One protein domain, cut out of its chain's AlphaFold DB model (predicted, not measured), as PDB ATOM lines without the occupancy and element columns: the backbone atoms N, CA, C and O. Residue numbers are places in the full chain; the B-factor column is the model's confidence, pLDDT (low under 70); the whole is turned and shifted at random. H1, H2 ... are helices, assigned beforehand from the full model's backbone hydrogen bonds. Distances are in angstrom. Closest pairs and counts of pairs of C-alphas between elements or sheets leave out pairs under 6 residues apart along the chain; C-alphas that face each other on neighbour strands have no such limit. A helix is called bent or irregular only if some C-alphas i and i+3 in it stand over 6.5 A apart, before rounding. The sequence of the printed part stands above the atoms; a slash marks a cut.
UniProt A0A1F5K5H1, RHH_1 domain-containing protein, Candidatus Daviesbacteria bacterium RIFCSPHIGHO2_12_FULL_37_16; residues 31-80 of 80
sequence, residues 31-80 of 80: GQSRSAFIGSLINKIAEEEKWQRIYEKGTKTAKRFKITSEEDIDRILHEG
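What this domain is: This is residues 31 to 80 of the 80 residues of the protein "RHH_1 domain-containing protein" of Candidatus Daviesbacteria bacterium RIFCSPHIGHO2_12_FULL_37_16 (UniProt A0A1F5K5H1). What shape comes first to the eye? One long, straight helix, H1, makes nearly the whole length of the model, and at its far end the chain turns off through a tight link into a short helix, H2, set across the line of H1. Most of H1 has nothing beside it. What is it made of? The printed part has 50 residues with two named helices, H1 then H2, and no named strand; its class is all helix. How compact is it? It is extended, with a radius of gyration of the C-alphas of 18.1 A, and the C-alphas span 53 by 18 by 15 A, a rod.

How they stand to each other: How does H1, residues 34 to 65, stand to H2, residues 70 to 78? They are near each other: no pair of their C-alphas is within 8 A, but 5 pairs are within 10 A. Which residues stand free? Residues 33 to 39, of which 34 to 39 belong to H1, and residues 41 to 58 of H1 stand free. What do the helix backbones show? In H1 and H2 every O i to N i+4 pair is within hydrogen-bond range.

Where its parts are: Where does H1 run? From C-alpha 34 at (179.256, 275.753, 182.571) to C-alpha 65 at (193.505, 252.814, 144.666), 46.5 A, and it is not bent. Where does H2 run? From C-alpha 70 at (190.853, 243.893, 153.150) to C-alpha 78 at (203.111, 243.419, 151.118), 12.4 A.

The domain as a whole: How large is it? The two C-alphas farthest apart, those of Arg 34 and Glu 79, are 53.6 A apart. Is the printed part unbroken? It has no cut, and it ends at residue 80, the chain's last residue. Where is confidence low? The mean pLDDT of the printed part is 88.7, and residues 79 to 80 are under 70.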
ATOM      1  N   GLY A  31     176.937 266.599 185.678       97.25
ATOM      2  CA  GLY A  31     177.771 267.018 186.811       97.25
ATOM      3  C   GLY A  31     178.854 268.050 186.462       97.25
ATOM      4  O   GLY A  31     179.814 268.218 187.210       97.25
ATOM      5  N   GLN A  32     178.730 268.750 185.331       97.19
ATOM      6  CA  GLN A  32     179.759 269.652 184.817       97.19
ATOM      7  C   GLN A  32     179.501 271.126 185.169       97.19
ATOM      8  O   GLN A  32     178.365 271.614 185.274       97.19
ATOM      9  N   SER A  33     180.597 271.883 185.293       97.19
ATOM     10  CA  SER A  33     180.545 273.346 185.295       97.19
ATOM     11  C   SER A  33     180.112 273.870 183.918       97.19
ATOM     12  O   SER A  33     180.193 273.165 182.912       97.19
ATOM     13  N   ARG A  34     179.663 275.131 183.847       95.50
ATOM     14  CA  ARG A  34     179.256 275.753 182.571       95.50
ATOM     15  C   ARG A  34     180.384 275.754 181.545       95.50
ATOM     16  O   ARG A  34     180.156 275.366 180.406       95.50
ATOM     17  N   SER A  35     181.585 276.162 181.954       95.12
ATOM     18  CA  SER A  35     182.753 276.216 181.073       95.12
ATOM     19  C   SER A  35     183.167 274.827 180.589       95.12
ATOM     20  O   SER A  35     183.415 274.660 179.401       95.12
ATOM     21  N   ALA A  36     183.170 273.821 181.471       96.38
ATOM     22  CA  ALA A  36     183.497 272.447 181.094       96.38
ATOM     23  C   ALA A  36     182.465 271.859 180.121       96.38
ATOM     24  O   ALA A  36     182.836 271.257 179.115       96.38
ATOM     25  N   PHE A  37     181.173 272.074 180.384       97.25
ATOM     26  CA  PHE A  37     180.102 271.595 179.514       97.25
ATOM     27  C   PHE A  37     180.164 272.256 178.132       97.25
ATOM     28  O   PHE A  37     180.210 271.555 177.124       97.25
ATOM     29  N   ILE A  38     180.251 273.590 178.072       95.88
ATOM     30  CA  ILE A  38     180.392 274.330 176.806       95.88
ATOM     31  C   ILE A  38     181.653 273.886 176.052       95.88
ATOM     32  O   ILE A  38     181.574 273.605 174.860       95.88
ATOM     33  N   GLY A  39     182.788 273.745 176.744       95.44
ATOM     34  CA  GLY A  39     184.027 273.243 176.149       95.44
ATOM     35  C   GLY A  39     183.867 271.847 175.543       95.44
ATOM     36  O   GLY A  39     184.313 271.609 174.426       95.44
ATOM     37  N   SER A  40     183.164 270.940 176.229       96.31
ATOM     38  CA  SER A  40     182.899 269.594 175.704       96.31
ATOM     39  C   SER A  40     182.029 269.600 174.445       96.31
ATOM     40  O   SER A  40     182.295 268.830 173.527       96.31
ATOM     41  N   LEU A  41     181.037 270.494 174.364       95.50
ATOM     42  CA  LEU A  41     180.203 270.645 173.170       95.50
ATOM     43  C   LEU A  41     181.016 271.156 171.976       95.50
ATOM     44  O   LEU A  41     180.876 270.626 170.878       95.50
ATOM     45  N   ILE A  42     181.886 272.144 172.197       94.50
ATOM     46  CA  ILE A  42     182.776 272.678 171.157       94.50
ATOM     47  C   ILE A  42     183.732 271.587 170.660       94.50
ATOM     48  O   ILE A  42     183.850 271.373 169.456       94.50
ATOM     49  N   ASN A  43     184.363 270.849 171.576       94.56
ATOM     50  CA  ASN A  43     185.280 269.766 171.215       94.56
ATOM     51  C   ASN A  43     184.571 268.637 170.466       94.56
ATOM     52  O   ASN A  43     185.140 268.076 169.537       94.56
ATOM     53  N   LYS A  44     183.324 268.320 170.833       94.81
ATOM     54  CA  LYS A  44     182.529 267.316 170.124       94.81
ATOM     55  C   LYS A  44     182.309 267.707 168.661       94.81
ATOM     56  O   LYS A  44     182.532 266.879 167.788       94.81
ATOM     57  N   ILE A  45     181.945 268.964 168.398       93.00
ATOM     58  CA  ILE A  45     181.781 269.478 167.029       93.00
ATOM     59  C   ILE A  45     183.111 269.399 166.267       93.00
ATOM     60  O   ILE A  45     183.151 268.909 165.142       93.00
ATOM     61  N   ALA A  46     184.216 269.819 166.889       91.19
ATOM     62  CA  ALA A  46     185.534 269.777 166.257       91.19
ATOM     63  C   ALA A  46     185.984 268.344 165.906       91.19
ATOM     64  O   ALA A  46     186.548 268.111 164.835       91.19
ATOM     65  N   GLU A  47     185.722 267.373 166.783       93.12
ATOM     66  CA  GLU A  47     186.020 265.964 166.513       93.12
ATOM     67  C   GLU A  47     185.111 265.384 165.421       93.12
ATOM     68  O   GLU A  47     185.600 264.652 164.563       93.12
ATOM     69  N   GLU A  48     183.824 265.741 165.386       92.25
ATOM     70  CA  GLU A  48     182.911 265.351 164.300       92.25
ATOM     71  C   GLU A  48     183.402 265.876 162.939       92.25
ATOM     72  O   GLU A  48     183.521 265.104 161.983       92.25
ATOM     73  N   GLU A  49     183.793 267.151 162.858       89.94
ATOM     74  CA  GLU A  49     184.372 267.736 161.642       89.94
ATOM     75  C   GLU A  49     185.664 267.027 161.214       89.94
ATOM     76  O   GLU A  49     185.898 266.773 160.027       89.94
ATOM     77  N   LYS A  50     186.525 266.690 162.179       91.50
ATOM     78  CA  LYS A  50     187.774 265.969 161.924       91.50
ATOM     79  C   LYS A  50     187.506 264.565 161.385       91.50
ATOM     80  O   LYS A  50     188.120 264.177 160.389       91.50
ATOM     81  N   TRP A  51     186.585 263.824 161.998       90.25
ATOM     82  CA  TRP A  51     186.186 262.495 161.536       90.25
ATOM     83  C   TRP A  51     185.606 262.532 160.128       90.25
ATOM     84  O   TRP A  51     185.989 261.710 159.295       90.25
ATOM     85  N   GLN A  52     184.763 263.518 159.824       91.25
ATOM     86  CA  GLN A  52     184.204 263.684 158.486       91.25
ATOM     87  C   GLN A  52     185.300 263.916 157.436       91.25
ATOM     88  O   GLN A  52     185.305 263.265 156.390       91.25
ATOM     89  N   ARG A  53     186.304 264.753 157.735       90.50
ATOM     90  CA  ARG A  53     187.459 264.963 156.843       90.50
ATOM     91  C   ARG A  53     188.284 263.692 156.635       90.50
ATOM     92  O   ARG A  53     188.714 263.420 155.513       90.50
ATOM     93  N   ILE A  54     188.523 262.917 157.696       90.69
ATOM     94  CA  ILE A  54     189.246 261.637 157.607       90.69
ATOM     95  C   ILE A  54     188.469 260.661 156.724       90.69
ATOM     96  O   ILE A  54     189.052 260.058 155.825       90.69
ATOM     97  N   TYR A  55     187.159 260.557 156.932       90.06
ATOM     98  CA  TYR A  55     186.286 259.692 156.149       90.06
ATOM     99  C   TYR A  55     186.267 260.082 154.663       90.06
ATOM    100  O   TYR A  55     186.457 259.239 153.785       90.06
ATOM    101  N   GLU A  56     186.134 261.371 154.348       92.38
ATOM    102  CA  GLU A  56     186.204 261.867 152.969       92.38
ATOM    103  C   GLU A  56     187.562 261.587 152.313       92.38
ATOM    104  O   GLU A  56     187.635 261.189 151.147       92.38
ATOM    105  N   LYS A  57     188.662 261.760 153.053       91.75
ATOM    106  CA  LYS A  57     190.001 261.430 152.551       91.75
ATOM    107  C   LYS A  57     190.148 259.926 152.317       91.75
ATOM    108  O   LYS A  57     190.673 259.532 151.274       91.75
ATOM    109  N   GLY A  58     189.674 259.099 153.247       89.50
ATOM    110  CA  GLY A  58     189.692 257.641 153.149       89.50
ATOM    111  C   GLY A  58     188.910 257.150 151.936       89.50
ATOM    112  O   GLY A  58     189.462 256.447 151.099       89.50
ATOM    113  N   THR A  59     187.674 257.619 151.761       88.69
ATOM    114  CA  THR A  59     186.827 257.256 150.611       88.69
ATOM    115  C   THR A  59     187.431 257.681 149.271       88.69
ATOM    116  O   THR A  59     187.430 256.896 148.322       88.69
ATOM    117  N   LYS A  60     188.002 258.892 149.167       91.44
ATOM    118  CA  LYS A  60     188.723 259.333 147.955       91.44
ATOM    119  C   LYS A  60     189.954 258.472 147.675       91.44
ATOM    120  O   LYS A  60     190.209 258.131 146.522       91.44
ATOM    121  N   THR A  61     190.702 258.116 148.717       88.00
ATOM    122  CA  THR A  61     191.906 257.283 148.603       88.00
ATOM    123  C   THR A  61     191.538 255.864 148.174       88.00
ATOM    124  O   THR A  61     192.074 255.382 147.184       88.00
ATOM    125  N   ALA A  62     190.545 255.245 148.815       87.56
ATOM    126  CA  ALA A  62     190.040 253.926 148.449       87.56
ATOM    127  C   ALA A  62     189.575 253.882 146.987       87.56
ATOM    128  O   ALA A  62     189.993 253.006 146.239       87.56
ATOM    129  N   LYS A  63     188.818 254.891 146.528       88.25
ATOM    130  CA  LYS A  63     188.433 255.013 145.110       88.25
ATOM    131  C   LYS A  63     189.639 255.121 144.178       88.25
ATOM    132  O   LYS A  63     189.669 254.451 143.150       88.25
ATOM    133  N   ARG A  64     190.631 255.952 144.520       87.56
ATOM    134  CA  ARG A  64     191.848 256.142 143.712       87.56
ATOM    135  C   ARG A  64     192.640 254.843 143.559       87.56
ATOM    136  O   ARG A  64     193.137 254.572 142.472       87.56
ATOM    137  N   PHE A  65     192.745 254.065 144.631       84.50
ATOM    138  CA  PHE A  65     193.505 252.814 144.666       84.50
ATOM    139  C   PHE A  65     192.645 251.570 144.407       84.50
ATOM    140  O   PHE A  65     193.158 250.461 144.475       84.50
ATOM    141  N   LYS A  66     191.355 251.751 144.080       87.38
ATOM    142  CA  LYS A  66     190.364 250.678 143.891       87.38
ATOM    143  C   LYS A  66     190.328 249.678 145.055       87.38
ATOM    144  O   LYS A  66     190.084 248.501 144.840       87.38
ATOM    145  N   ILE A  67     190.557 250.163 146.272       86.50
ATOM    146  CA  ILE A  67     190.493 249.353 147.489       86.50
ATOM    147  C   ILE A  67     189.019 249.110 147.789       86.50
ATOM    148  O   ILE A  67     188.277 250.056 148.074       86.50
ATOM    149  N   THR A  68     188.602 247.855 147.693       87.00
ATOM    150  CA  THR A  68     187.221 247.421 147.931       87.00
ATOM    151  C   THR A  68     187.108 246.332 148.990       87.00
ATOM    152  O   THR A  68     186.013 246.131 149.514       87.00
ATOM    153  N   SER A  69     188.222 245.690 149.349       86.56
ATOM    154  CA  SER A  69     188.286 244.674 150.399       86.56
ATOM    155  C   SER A  69     189.566 244.774 151.242       86.56
ATOM    156  O   SER A  69     190.459 245.574 150.948       86.56
ATOM    157  N   GLU A  70     189.648 243.982 152.312       79.62
ATOM    158  CA  GLU A  70     190.853 243.893 153.150       79.62
ATOM    159  C   GLU A  70     192.025 243.253 152.391       79.62
ATOM    160  O   GLU A  70     193.165 243.683 152.555       79.62
ATOM    161  N   GLU A  71     191.760 242.325 151.471       84.19
ATOM    162  CA  GLU A  71     192.785 241.713 150.617       84.19
ATOM    163  C   GLU A  71     193.452 242.740 149.685       84.19
ATOM    164  O   GLU A  71     194.653 242.661 149.424       84.19
ATOM    165  N   ASP A  72     192.707 243.750 149.213       81.00
ATOM    166  CA  ASP A  72     193.284 244.851 148.430       81.00
ATOM    167  C   ASP A  72     194.283 245.679 149.257       81.00
ATOM    168  O   ASP A  72     195.253 246.201 148.702       81.00
ATOM    169  N   ILE A  73     194.054 245.808 150.569       80.75
ATOM    170  CA  ILE A  73     194.953 246.509 151.496       80.75
ATOM    171  C   ILE A  73     196.215 245.681 151.714       80.75
ATOM    172  O   ILE A  73     197.320 246.219 151.629       80.75
ATOM    173  N   ASP A  74     196.056 244.379 151.948       81.25
ATOM    174  CA  ASP A  74     197.173 243.474 152.206       81.25
ATOM    175  C   ASP A  74     198.122 243.399 151.007       81.25
ATOM    176  O   ASP A  74     199.339 243.509 151.176       81.25
ATOM    177  N   ARG A  75     197.567 243.368 149.788       82.00
ATOM    178  CA  ARG A  75     198.332 243.490 148.542       82.00
ATOM    179  C   ARG A  75     199.153 244.780 148.489       82.00
ATOM    180  O   ARG A  75     200.326 244.747 148.143       82.00
ATOM    181  N   ILE A  76     198.560 245.925 148.834       80.81
ATOM    182  CA  ILE A  76     199.265 247.220 148.823       80.81
ATOM    183  C   ILE A  76     200.410 247.249 149.848       80.81
ATOM    184  O   ILE A  76     201.430 247.884 149.595       80.81
ATOM    185  N   LEU A  77     200.239 246.605 151.004       80.00
ATOM    186  CA  LEU A  77     201.220 246.624 152.092       80.00
ATOM    187  C   LEU A  77     202.380 245.642 151.894       80.00
ATOM    188  O   LEU A  77     203.474 245.914 152.385       80.00
ATOM    189  N   HIS A  78     202.148 244.522 151.208       79.62
ATOM    190  CA  HIS A  78     203.111 243.419 151.118       79.62
ATOM    191  C   HIS A  78     203.678 243.193 149.712       79.62
ATOM    192  O   HIS A  78     204.732 242.575 149.585       79.62
ATOM    193  N   GLU A  79     203.013 243.687 148.666       67.12
ATOM    194  CA  GLU A  79     203.462 243.554 147.272       67.12
ATOM    195  C   GLU A  79     203.917 244.894 146.656       67.12
ATOM    196  O   GLU A  79     204.166 244.964 145.451       67.12
ATOM    197  N   GLY A  80     203.997 245.959 147.468       57.22
ATOM    198  CA  GLY A  80     204.430 247.309 147.080       57.22
ATOM    199  C   GLY A  80     205.928 247.564 147.192       57.22
ATOM    200  O   GLY A  80     206.575 246.979 148.089       57.22
TER     201      GLY A  80